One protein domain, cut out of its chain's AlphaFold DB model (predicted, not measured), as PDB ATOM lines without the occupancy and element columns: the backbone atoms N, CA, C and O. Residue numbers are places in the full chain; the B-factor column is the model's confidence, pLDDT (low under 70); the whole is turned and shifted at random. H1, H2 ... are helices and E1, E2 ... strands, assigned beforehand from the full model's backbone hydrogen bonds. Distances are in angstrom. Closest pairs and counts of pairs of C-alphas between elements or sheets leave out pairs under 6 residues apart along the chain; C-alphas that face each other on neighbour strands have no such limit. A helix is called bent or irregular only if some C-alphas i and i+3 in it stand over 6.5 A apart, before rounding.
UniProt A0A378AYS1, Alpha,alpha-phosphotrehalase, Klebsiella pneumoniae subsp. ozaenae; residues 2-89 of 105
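What this domain is: This is residues 2 to 89 of the 105 residues of the protein "Alpha,alpha-phosphotrehalase" of Klebsiella pneumoniae subsp. ozaenae (UniProt A0A378AYS1). The model is an elongated body with a two-stranded sheet, E1 beside E2, in its middle; H1 lies at one far end, and the unnamed loop of residues 47 to 61 reaches the other. H2 packs beside E2, the long helix H4 runs along one side of the body from H3 to H2, and after H4 the last stretch, residues 77 to 89, folds back past E2. The printed part has 88 residues, with four named helices and two named strands in the order H1, E1, H2, E2, H3, H4; the sheet has the order E1, E2 and is parallel. The class is mostly helix, with 34 residues in helices and 8 in strands, which is under half of the printed residues. The whole is only just loose, close to compact, with a radius of gyration of the C-alphas of 14.8 A and spans of 47 by 27 by 17 A.

Where its parts are: H1 is residues 2 to 9, beginning at C-alpha 2 at (50.637, 45.377, 22.354) and 9.9 A long from first to last C-alpha. It is only just irregular: C-alphas 4 and 7 are 6.8 A apart. E1, residues 14 to 17, is 9.5 A long and begins at C-alpha 14 at (50.430, 36.644, 30.558). H2, residues 22 to 28, is 10.0 A long. E2, residues 38 to 41, is 10.1 A long. H3, residues 43 to 46, is 5.4 A long. H4, residues 62 to 76, is the longest helix at 21.1 A and ends at C-alpha 76 at (45.516, 25.897, 21.590).

How they stand to each other: E1 and E2 are parallel neighbours, with 27 degrees between their N-to-C directions. The C-alphas of Gly 15 and Thr 39 face each other at 4.6 A. N 15 and O 38 are within hydrogen-bond range at 3.0 A, and N 40 and O 15 at 2.8 A. E1, H2 and E2 form a strand-helix-strand unit, two parallel neighbour strands with a helix between them along the chain, and its crossover is right-handed. The closest C-alphas of H2 and E2 are those of Cys 25 and Thr 39, 6.3 A apart. H2 and H4 touch, H4 with residues 72 to 76 alone; their closest C-alphas are those of Gln 26 and Met 76, 6.2 A apart. The two helices run the same way at a steep tilt of 42 degrees. H3 and H4 touch, H4 with residues 65 to 69 alone; the closest C-alphas are those of His 44 and Leu 65, 5.6 A apart. H1 touches no helix and is apart from E2; E2 and H4 are also apart. In H2 and H4 every O i to N i+4 pair is within hydrogen-bond range; in H1 1 of 4 is, beside 1 of 5 O i to N i+3 pairs, and H3 is too short for an O i to N i+4 pair.

The domain as a whole: The two C-alphas farthest apart are those of Pro 8 and Leu 57, at 47.0 A. The first and last printed C-alphas, Ser 2 and His 89, are 26.6 A apart. The printed part has no cut. The link from H3 to H4, with 15 residues, is long. The links from H1 to E1, E1 to H2 and E2 to H3 are tight, and the link from H2 to E2, with 9 residues, is short. The mean pLDDT of the printed part is 96.7, and no printed residue is under 70.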
ATOM      1  N   SER A   2      49.525  46.259  22.775       93.56
ATOM      2  CA  SER A   2      50.637  45.377  22.354       93.56
ATOM      3  C   SER A   2      51.658  46.104  21.469       93.56
ATOM      4  O   SER A   2      52.792  46.319  21.895       93.56
ATOM      5  N   ARG A   3      51.203  46.639  20.326       95.25
ATOM      6  CA  ARG A   3      52.013  47.435  19.384       95.25
ATOM      7  C   ARG A   3      52.775  48.595  20.036       95.25
ATOM      8  O   ARG A   3      53.924  48.836  19.690       95.25
ATOM      9  N   ASP A   4      52.128  49.340  20.930       97.25
ATOM     10  CA  ASP A   4      52.652  50.623  21.432       97.25
ATOM     11  C   ASP A   4      53.500  50.466  22.708       97.25
ATOM     12  O   ASP A   4      54.363  51.295  23.002       97.25
ATOM     13  N   VAL A   5      53.253  49.407  23.487       96.88
ATOM     14  CA  VAL A   5      53.843  49.221  24.820       96.88
ATOM     15  C   VAL A   5      54.673  47.948  24.903       96.88
ATOM     16  O   VAL A   5      55.848  48.037  25.266       96.88
ATOM     17  N   PHE A   6      54.093  46.793  24.564       97.31
ATOM     18  CA  PHE A   6      54.709  45.483  24.797       97.31
ATOM     19  C   PHE A   6      55.779  45.152  23.754       97.31
ATOM     20  O   PHE A   6      56.922  44.872  24.118       97.31
ATOM     21  N   THR A   7      55.439  45.250  22.465       95.00
ATOM     22  CA  THR A   7      56.334  44.899  21.354       95.00
ATOM     23  C   THR A   7      57.612  45.749  21.321       95.00
ATOM     24  O   THR A   7      58.688  45.157  21.249       95.00
ATOM     25  N   PRO A   8      57.577  47.095  21.460       97.12
ATOM     26  CA  PRO A   8      58.792  47.919  21.395       97.12
ATOM     27  C   PRO A   8      59.783  47.655  22.535       97.12
ATOM     28  O   PRO A   8      60.940  48.053  22.456       97.12
ATOM     29  N   ARG A   9      59.318  47.015  23.614       97.62
ATOM     30  CA  ARG A   9      60.100  46.693  24.814       97.62
ATOM     31  C   ARG A   9      60.416  45.203  24.928       97.62
ATOM     32  O   ARG A   9      60.997  44.800  25.930       97.62
ATOM     33  N   ASN A  10      60.034  44.402  23.930       95.69
ATOM     34  CA  ASN A  10      60.216  42.952  23.922       95.69
ATOM     35  C   ASN A  10      59.686  42.276  25.206       95.69
ATOM     36  O   ASN A  10      60.362  41.450  25.819       95.69
ATOM     37  N   LEU A  11      58.496  42.686  25.660       97.56
ATOM     38  CA  LEU A  11      57.901  42.158  26.888       97.56
ATOM     39  C   LEU A  11      57.200  40.821  26.645       97.56
ATOM     40  O   LEU A  11      56.487  40.646  25.657       97.56
ATOM     41  N   MET A  12      57.322  39.920  27.618       97.88
ATOM     42  CA  MET A  12      56.447  38.758  27.760       97.88
ATOM     43  C   MET A  12      55.232  39.154  28.602       97.88
ATOM     44  O   MET A  12      55.374  39.794  29.644       97.88
ATOM     45  N   THR A  13      54.037  38.789  28.143       98.38
ATOM     46  CA  THR A  13      52.776  39.108  28.821       98.38
ATOM     47  C   THR A  13      51.932  37.858  29.028       98.38
ATOM     48  O   THR A  13      51.792  37.024  28.133       98.38
ATOM     49  N   VAL A  14      51.345  37.733  30.215       98.25
ATOM     50  CA  VAL A  14      50.430  36.644  30.558       98.25
ATOM     51  C   VAL A  14      49.141  37.222  31.126       98.25
ATOM     52  O   VAL A  14      49.171  37.998  32.076       98.25
ATOM     53  N   GLY A  15      48.010  36.874  30.515       97.69
ATOM     54  CA  GLY A  15      46.690  37.290  30.985       97.69
ATOM     55  C   GLY A  15      46.059  36.256  31.913       97.69
ATOM     56  O   GLY A  15      46.066  35.062  31.609       97.69
ATOM     57  N   GLU A  16      45.487  36.702  33.027       97.56
ATOM     58  CA  GLU A  16      44.696  35.864  33.928       97.56
ATOM     59  C   GLU A  16      43.225  35.836  33.485       97.56
ATOM     60  O   GLU A  16      42.525  36.839  33.598       97.56
ATOM     61  N   MET A  17      42.736  34.690  32.995       92.38
ATOM     62  CA  MET A  17      41.367  34.569  32.477       92.38
ATOM     63  C   MET A  17      40.497  33.710  33.413       92.38
ATOM     64  O   MET A  17      40.400  32.489  33.266       92.38
ATOM     65  N   SER A  18      39.878  34.353  34.412       78.12
ATOM     66  CA  SER A  18      39.130  33.701  35.509       78.12
ATOM     67  C   SER A  18      37.853  32.963  35.059       78.12
ATOM     68  O   SER A  18      37.527  31.879  35.566       78.12
ATOM     69  N   SER A  19      37.155  33.524  34.071       84.50
ATOM     70  CA  SER A  19      36.060  32.908  33.320       84.50
ATOM     71  C   SER A  19      36.341  33.114  31.838       84.50
ATOM     72  O   SER A  19      36.426  34.250  31.378       84.50
ATOM     73  N   THR A  20      36.561  32.029  31.102       93.81
ATOM     74  CA  THR A  20      37.049  32.114  29.725       93.81
ATOM     75  C   THR A  20      36.523  30.975  28.871       93.81
ATOM     76  O   THR A  20      36.070  29.952  29.384       93.81
ATOM     77  N   SER A  21      36.613  31.147  27.558       97.19
ATOM     78  CA  SER A  21      36.444  30.072  26.591       97.19
ATOM     79  C   SER A  21      37.765  29.805  25.875       97.19
ATOM     80  O   SER A  21      38.701  30.613  25.915       97.19
ATOM     81  N   LEU A  22      37.842  28.660  25.204       98.00
ATOM     82  CA  LEU A  22      38.994  28.322  24.381       98.00
ATOM     83  C   LEU A  22      39.198  29.363  23.269       98.00
ATOM     84  O   LEU A  22      40.328  29.758  23.001       98.00
ATOM     85  N   GLU A  23      38.114  29.842  22.661       98.06
ATOM     86  CA  GLU A  23      38.124  30.814  21.564       98.06
ATOM     87  C   GLU A  23      38.688  32.165  22.013       98.06
ATOM     88  O   GLU A  23      39.531  32.739  21.323       98.06
ATOM     89  N   HIS A  24      38.289  32.649  23.194       97.88
ATOM     90  CA  HIS A  24      38.847  33.882  23.750       97.88
ATOM     91  C   HIS A  24      40.340  33.735  24.046       97.88
ATOM     92  O   HIS A  24      41.129  34.603  23.685       97.88
ATOM     93  N   CYS A  25      40.767  32.617  24.637       98.19
ATOM     94  CA  CYS A  25      42.190  32.366  24.864       98.19
ATOM     95  C   CYS A  25      42.988  32.246  23.556       98.19
ATOM     96  O   CYS A  25      44.104  32.757  23.482       98.19
ATOM     97  N   GLN A  26      42.423  31.635  22.511       98.38
ATOM     98  CA  GLN A  26      43.043  31.595  21.182       98.38
ATOM     99  C   GLN A  26      43.205  32.989  20.579       98.38
ATOM    100  O   GLN A  26      44.215  33.248  19.934       98.38
ATOM    101  N   GLN A  27      42.226  33.873  20.776       97.75
ATOM    102  CA  GLN A  27      42.303  35.260  20.332       97.75
ATOM    103  C   GLN A  27      43.382  36.033  21.103       97.75
ATOM    104  O   GLN A  27      44.264  36.621  20.481       97.75
ATOM    105  N   TYR A  28      43.329  36.006  22.437       98.06
ATOM    106  CA  TYR A  28      44.217  36.802  23.285       98.06
ATOM    107  C   TYR A  28      45.679  36.360  23.213       98.06
ATOM    108  O   TYR A  28      46.566  37.204  23.277       98.06
ATOM    109  N   ALA A  29      45.938  35.056  23.099       98.06
ATOM    110  CA  ALA A  29      47.285  34.485  23.062       98.06
ATOM    111  C   ALA A  29      47.689  33.987  21.667       98.06
ATOM    112  O   ALA A  29      48.512  33.073  21.561       98.06
ATOM    113  N   ALA A  30      47.081  34.537  20.610       98.19
ATOM    114  CA  ALA A  30      47.351  34.148  19.233       98.19
ATOM    115  C   ALA A  30      48.852  34.215  18.902       98.19
ATOM    116  O   ALA A  30      49.565  35.131  19.318       98.19
ATOM    117  N   LEU A  31      49.334  33.257  18.102       97.56
ATOM    118  CA  LEU A  31      50.752  33.181  17.714       97.56
ATOM    119  C   LEU A  31      51.238  34.373  16.871       97.56
ATOM    120  O   LEU A  31      52.444  34.543  16.713       97.56
ATOM    121  N   ASP A  32      50.329  35.198  16.346       95.56
ATOM    122  CA  ASP A  32      50.667  36.433  15.630       95.56
ATOM    123  C   ASP A  32      51.147  37.569  16.559       95.56
ATOM    124  O   ASP A  32      51.607  38.606  16.079       95.56
ATOM    125  N   GLY A  33      51.071  37.381  17.884       91.06
ATOM    126  CA  GLY A  33      51.607  38.308  18.883       91.06
ATOM    127  C   GLY A  33      50.851  39.635  18.989       91.06
ATOM    128  O   GLY A  33      51.357  40.587  19.591       91.06
ATOM    129  N   ARG A  34      49.643  39.733  18.422       94.31
ATOM    130  CA  ARG A  34      48.897  41.000  18.348       94.31
ATOM    131  C   ARG A  34      48.336  41.487  19.689       94.31
ATOM    132  O   ARG A  34      48.062  42.678  19.838       94.31
ATOM    133  N   GLU A  35      48.165  40.585  20.654       97.44
ATOM    134  CA  GLU A  35      47.558  40.852  21.962       97.44
ATOM    135  C   GLU A  35      48.520  40.496  23.108       97.44
ATOM    136  O   GLU A  35      49.347  41.334  23.473       97.44
ATOM    137  N   LEU A  36      48.432  39.290  23.673       98.31
ATOM    138  CA  LEU A  36      49.262  38.808  24.781       98.31
ATOM    139  C   LEU A  36      50.154  37.643  24.339       98.31
ATOM    140  O   LEU A  36      49.881  36.977  23.344       98.31
ATOM    141  N   SER A  37      51.211  37.358  25.104       98.12
ATOM    142  CA  SER A  37      52.096  36.225  24.807       98.12
ATOM    143  C   SER A  37      51.465  34.881  25.177       98.12
ATOM    144  O   SER A  37      51.753  33.893  24.516       98.12
ATOM    145  N   MET A  38      50.651  34.823  26.240       98.44
ATOM    146  CA  MET A  38      49.960  33.615  26.717       98.44
ATOM    147  C   MET A  38      48.803  33.949  27.676       98.44
ATOM    148  O   MET A  38      48.670  35.081  28.145       98.44
ATOM    149  N   THR A  39      47.983  32.953  28.017       98.25
ATOM    150  CA  THR A  39      46.897  33.096  29.006       98.25
ATOM    151  C   THR A  39      46.866  31.960  30.025       98.25
ATOM    152  O   THR A  39      47.066  30.798  29.661       98.25
ATOM    153  N   PHE A  40      46.521  32.284  31.275       97.50
ATOM    154  CA  PHE A  40      46.035  31.321  32.263       97.50
ATOM    155  C   PHE A  40      44.542  31.057  32.057       97.50
ATOM    156  O   PHE A  40      43.769  31.992  31.863       97.50
ATOM    157  N   ASN A  41      44.129  29.796  32.182       96.94
ATOM    158  CA  ASN A  41      42.734  29.415  32.394       96.94
ATOM    159  C   ASN A  41      42.623  28.608  33.696       96.94
ATOM    160  O   ASN A  41      43.586  27.971  34.113       96.94
ATOM    161  N   PHE A  42      41.454  28.621  34.334       97.12
ATOM    162  CA  PHE A  42      41.259  28.012  35.657       97.12
ATOM    163  C   PHE A  42      40.412  26.736  35.625       97.12
ATOM    164  O   PHE A  42      40.014  26.244  36.678       97.12
ATOM    165  N   HIS A  43      40.078  26.197  34.447       97.00
ATOM    166  CA  HIS A  43      39.088  25.116  34.352       97.00
ATOM    167  C   HIS A  43      39.558  23.837  35.056       97.00
ATOM    168  O   HIS A  43      38.773  23.203  35.759       97.00
ATOM    169  N   HIS A  44      40.844  23.490  34.950       96.88
ATOM    170  CA  HIS A  44      41.427  22.330  35.638       96.88
ATOM    171  C   HIS A  44      41.425  22.462  37.166       96.88
ATOM    172  O   HIS A  44      41.518  21.457  37.861       96.88
ATOM    173  N   LEU A  45      41.278  23.678  37.696       96.62
ATOM    174  CA  LEU A  45      41.197  23.962  39.130       96.62
ATOM    175  C   LEU A  45      39.758  23.966  39.658       96.62
ATOM    176  O   LEU A  45      39.545  24.356  40.801       96.62
ATOM    177  N   LYS A  46      38.773  23.568  38.846       96.06
ATOM    178  CA  LYS A  46      37.357  23.463  39.242       96.06
ATOM    179  C   LYS A  46      36.856  22.012  39.265       96.06
ATOM    180  O   LYS A  46      35.667  21.774  39.427       96.06
ATOM    181  N   VAL A  47      37.751  21.033  39.092       97.06
ATOM    182  CA  VAL A  47      37.405  19.596  39.002       97.06
ATOM    183  C   VAL A  47      36.920  18.984  40.320       97.06
ATOM    184  O   VAL A  47      36.458  17.850  40.338       97.06
ATOM    185  N   ASP A  48      37.044  19.716  41.419       96.56
ATOM    186  CA  ASP A  48      36.582  19.376  42.764       96.56
ATOM    187  C   ASP A  48      35.511  20.362  43.271       96.56
ATOM    188  O   ASP A  48      35.294  20.443  44.475       96.56
ATOM    189  N   TYR A  49      34.850  21.121  42.380       96.44
ATOM    190  CA  TYR A  49      33.777  22.066  42.734       96.44
ATOM    191  C   TYR A  49      32.412  21.426  42.434       96.44
ATOM    192  O   TYR A  49      31.941  21.492  41.290       96.44
ATOM    193  N   PRO A  50      31.758  20.761  43.407       95.56
ATOM    194  CA  PRO A  50      30.497  20.070  43.160       95.56
ATOM    195  C   PRO A  50      29.415  21.085  42.778       95.56
ATOM    196  O   PRO A  50      29.190  22.064  43.483       95.56
ATOM    197  N   GLY A  51      28.769  20.886  41.627       95.19
ATOM    198  CA  GLY A  51      27.795  21.851  41.099       95.19
ATOM    199  C   GLY A  51      28.388  23.223  40.744       95.19
ATOM    200  O   GLY A  51      27.636  24.173  40.571       95.19
ATOM    201  N   GLY A  52      29.718  23.341  40.637       93.88
ATOM    202  CA  GLY A  52      30.407  24.618  40.428       93.88
ATOM    203  C   GLY A  52      30.689  25.406  41.712       93.88
ATOM    204  O   GLY A  52      31.315  26.464  41.643       93.88
ATOM    205  N   GLU A  53      30.299  24.885  42.877       96.19
ATOM    206  CA  GLU A  53      30.504  25.540  44.167       96.19
ATOM    207  C   GLU A  53      31.929  25.324  44.689       96.19
ATOM    208  O   GLU A  53      32.399  24.197  44.823       96.19
ATOM    209  N   LYS A  54      32.622  26.420  45.020       93.50
ATOM    210  CA  LYS A  54      34.036  26.405  45.444       93.50
ATOM    211  C   LYS A  54      34.257  25.877  46.865       93.50
ATOM    212  O   LYS A  54      35.323  25.351  47.170       93.50
ATOM    213  N   TRP A  55      33.301  26.126  47.755       96.31
ATOM    214  CA  TRP A  55      33.465  25.931  49.198       96.31
ATOM    215  C   TRP A  55      33.134  24.524  49.712       96.31
ATOM    216  O   TRP A  55      33.794  24.090  50.661       96.31
ATOM    217  N   PRO A  56      32.153  23.793  49.150       96.38
ATOM    218  CA  PRO A  56      31.895  22.420  49.563       96.38
ATOM    219  C   PRO A  56      33.073  21.501  49.230       96.38
ATOM    220  O   PRO A  56      33.651  21.569  48.149       96.38
ATOM    221  N   LEU A  57      33.406  20.598  50.155       94.00
ATOM    222  CA  LEU A  57      34.442  19.595  49.927       94.00
ATOM    223  C   LEU A  57      33.926  18.501  48.987       94.00
ATOM    224  O   LEU A  57      32.912  17.861  49.267       94.00
ATOM    225  N   ALA A  58      34.670  18.225  47.918       94.81
ATOM    226  CA  ALA A  58      34.442  17.080  47.045       94.81
ATOM    227  C   ALA A  58      35.766  16.422  46.650       94.81
ATOM    228  O   ALA A  58      36.840  17.016  46.734       94.81
ATOM    229  N   ARG A  59      35.691  15.160  46.216       94.62
ATOM    230  CA  ARG A  59      36.838  14.501  45.588       94.62
ATOM    231  C   ARG A  59      37.015  15.062  44.173       94.62
ATOM    232  O   ARG A  59      36.009  15.232  43.488       94.62
ATOM    233  N   PRO A  60      38.254  15.301  43.719       95.88
ATOM    234  CA  PRO A  60      38.495  15.757  42.359       95.88
ATOM    235  C   PRO A  60      38.096  14.693  41.334       95.88
ATOM    236  O   PRO A  60      38.401  13.508  41.492       95.88
ATOM    237  N   ASP A  61      37.478  15.134  40.244       96.69
ATOM    238  CA  ASP A  61      37.243  14.304  39.068       96.69
ATOM    239  C   ASP A  61      38.498  14.270  38.176       96.69
ATOM    240  O   ASP A  61      38.772  15.168  37.373       96.69
ATOM    241  N   TYR A  62      39.282  13.197  38.302       96.38
ATOM    242  CA  TYR A  62      40.493  12.995  37.502       96.38
ATOM    243  C   TYR A  62      40.218  12.695  36.022       96.38
ATOM    244  O   TYR A  62      41.101  12.889  35.181       96.38
ATOM    245  N   VAL A  63      39.028  12.195  35.677       97.75
ATOM    246  CA  VAL A  63      38.651  11.976  34.276       97.75
ATOM    247  C   VAL A  63      38.375  13.328  33.628       97.75
ATOM    248  O   VAL A  63      38.962  13.618  32.582       97.75
ATOM    249  N   ALA A  64      37.599  14.189  34.294       97.56
ATOM    250  CA  ALA A  64      37.381  15.569  33.873       97.56
ATOM    251  C   ALA A  64      38.698  16.352  33.787       97.56
ATOM    252  O   ALA A  64      38.932  17.047  32.800       97.56
ATOM    253  N   LEU A  65      39.608  16.179  34.753       98.06
ATOM    254  CA  LEU A  65      40.929  16.810  34.734       98.06
ATOM    255  C   LEU A  65      41.714  16.479  33.456       98.06
ATOM    256  O   LEU A  65      42.176  17.380  32.756       98.06
ATOM    257  N   LYS A  66      41.830  15.189  33.112       98.38
ATOM    258  CA  LYS A  66      42.506  14.748  31.878       98.38
ATOM    259  C   LYS A  66      41.802  15.270  30.626       98.38
ATOM    260  O   LYS A  66      42.473  15.691  29.683       98.38
ATOM    261  N   ALA A  67      40.469  15.249  30.613       98.56
ATOM    262  CA  ALA A  67      39.679  15.754  29.495       98.56
ATOM    263  C   ALA A  67      39.914  17.256  29.271       98.56
ATOM    264  O   ALA A  67      40.128  17.674  28.132       98.56
ATOM    265  N   LEU A  68      39.966  18.048  30.346       98.06
ATOM    266  CA  LEU A  68      40.256  19.481  30.303       98.06
ATOM    267  C   LEU A  68      41.670  19.761  29.790       98.06
ATOM    268  O   LEU A  68      41.823  20.562  28.870       98.06
ATOM    269  N   PHE A  69      42.696  19.069  30.298       98.25
ATOM    270  CA  PHE A  69      44.055  19.224  29.764       98.25
ATOM    271  C   PHE A  69      44.123  18.891  28.275       98.25
ATOM    272  O   PHE A  69      44.697  19.660  27.509       98.25
ATOM    273  N   ARG A  70      43.499  17.787  27.845       98.50
ATOM    274  CA  ARG A  70      43.438  17.417  26.425       98.50
ATOM    275  C   ARG A  70      42.747  18.499  25.596       98.50
ATOM    276  O   ARG A  70      43.287  18.886  24.565       98.50
ATOM    277  N   HIS A  71      41.592  18.988  26.045       98.50
ATOM    278  CA  HIS A  71      40.828  20.035  25.364       98.50
ATOM    279  C   HIS A  71      41.665  21.305  25.165       98.50
ATOM    280  O   HIS A  71      41.795  21.782  24.040       98.50
ATOM    281  N   TRP A  72      42.301  21.801  26.227       98.50
ATOM    282  CA  TRP A  72      43.115  23.018  26.176       98.50
ATOM    283  C   TRP A  72      44.417  22.845  25.393       98.50
ATOM    284  O   TRP A  72      44.811  23.740  24.646       98.50
ATOM    285  N   GLN A  73      45.093  21.702  25.522       98.44
ATOM    286  CA  GLN A  73      46.320  21.436  24.768       98.44
ATOM    287  C   GLN A  73      46.037  21.322  23.271       98.44
ATOM    288  O   GLN A  73      46.684  22.000  22.480       98.44
ATOM    289  N   GLN A  74      45.044  20.522  22.876       98.62
ATOM    290  CA  GLN A  74      44.692  20.345  21.464       98.62
ATOM    291  C   GLN A  74      44.078  21.608  20.865       98.62
ATOM    292  O   GLN A  74      44.405  21.974  19.742       98.62
ATOM    293  N   GLY A  75      43.215  22.288  21.620       98.44
ATOM    294  CA  GLY A  75      42.547  23.498  21.171       98.44
ATOM    295  C   GLY A  75      43.508  24.657  20.918       98.44
ATOM    296  O   GLY A  75      43.321  25.414  19.971       98.44
ATOM    297  N   MET A  76      44.546  24.805  21.737       98.38
ATOM    298  CA  MET A  76      45.516  25.897  21.590       98.38
ATOM    299  C   MET A  76      46.665  25.545  20.634       98.38
ATOM    300  O   MET A  76      47.334  26.445  20.129       98.38
ATOM    301  N   HIS A  77      46.896  24.257  20.357       98.56
ATOM    302  CA  HIS A  77      47.988  23.795  19.499       98.56
ATOM    303  C   HIS A  77      47.982  24.483  18.123       98.56
ATOM    304  O   HIS A  77      46.949  24.551  17.461       98.56
ATOM    305  N   ASN A  78      49.143  24.994  17.698       98.31
ATOM    306  CA  ASN A  78      49.349  25.771  16.463       98.31
ATOM    307  C   ASN A  78      48.464  27.022  16.308       98.31
ATOM    308  O   ASN A  78      48.363  27.566  15.210       98.31
ATOM    309  N   ARG A  79      47.822  27.494  17.383       98.38
ATOM    310  CA  ARG A  79      46.947  28.674  17.352       98.38
ATOM    311  C   ARG A  79      47.318  29.713  18.398       98.38
ATOM    312  O   ARG A  79      47.287  30.900  18.086       98.38
ATOM    313  N   ALA A  80      47.682  29.278  19.602       98.38
ATOM    314  CA  ALA A  80      47.977  30.155  20.727       98.38
ATOM    315  C   ALA A  80      48.842  29.475  21.804       98.38
ATOM    316  O   ALA A  80      49.050  28.261  21.780       98.38
ATOM    317  N   TRP A  81      49.311  30.250  22.784       98.31
ATOM    318  CA  TRP A  81      50.116  29.741  23.901       98.31
ATOM    319  C   TRP A  81      49.325  29.559  25.202       98.31
ATOM    320  O   TRP A  81      48.703  30.485  25.725       98.31
ATOM    321  N   ASN A  82      49.419  28.355  25.774       97.88
ATOM    322  CA  ASN A  82      48.964  28.060  27.135       97.88
ATOM    323  C   ASN A  82      50.028  28.458  28.167       97.88
ATOM    324  O   ASN A  82      51.190  28.082  28.020       97.88
ATOM    325  N   ALA A  83      49.615  29.089  29.269       97.81
ATOM    326  CA  ALA A  83      50.424  29.179  30.482       97.81
ATOM    327  C   ALA A  83      50.067  28.016  31.430       97.81
ATOM    328  O   ALA A  83      48.948  27.932  31.938       97.81
ATOM    329  N   LEU A  84      51.003  27.087  31.649       97.88
ATOM    330  CA  LEU A  84      50.776  25.895  32.473       97.88
ATOM    331  C   LEU A  84      51.043  26.188  33.952       97.88
ATOM    332  O   LEU A  84      52.128  26.647  34.306       97.88
ATOM    333  N   PHE A  85      50.083  25.881  34.827       97.44
ATOM    334  CA  PHE A  85      50.242  26.044  36.273       97.44
ATOM    335  C   PHE A  85      49.327  25.112  37.071       97.44
ATOM    336  O   PHE A  85      48.285  24.666  36.593       97.44
ATOM    337  N   TRP A  86      49.709  24.873  38.324       97.69
ATOM    338  CA  TRP A  86      48.889  24.180  39.325       97.69
ATOM    339  C   TRP A  86      48.576  25.042  40.545       97.69
ATOM    340  O   TRP A  86      47.556  24.841  41.195       97.69
ATOM    341  N   CYS A  87      49.466  25.984  40.858       97.12
ATOM    342  CA  CYS A  87      49.408  26.800  42.059       97.12
ATOM    343  C   CYS A  87      49.614  28.268  41.692       97.12
ATOM    344  O   CYS A  87      50.431  28.591  40.830       97.12
ATOM    345  N   ASN A  88      48.925  29.138  42.412       96.69
ATOM    346  CA  ASN A  88      49.215  30.560  42.541       96.69
ATOM    347  C   ASN A  88      48.874  30.968  43.992       96.69
ATOM    348  O   ASN A  88      48.698  30.096  44.845       96.69
ATOM    349  N   HIS A  89      48.798  32.263  44.291       97.06
ATOM    350  CA  HIS A  89      48.488  32.744  45.641       97.06
ATOM    351  C   HIS A  89      47.005  32.590  46.039       97.06
ATOM    352  O   HIS A  89      46.705  32.605  47.229       97.06
TER     353      HIS A  89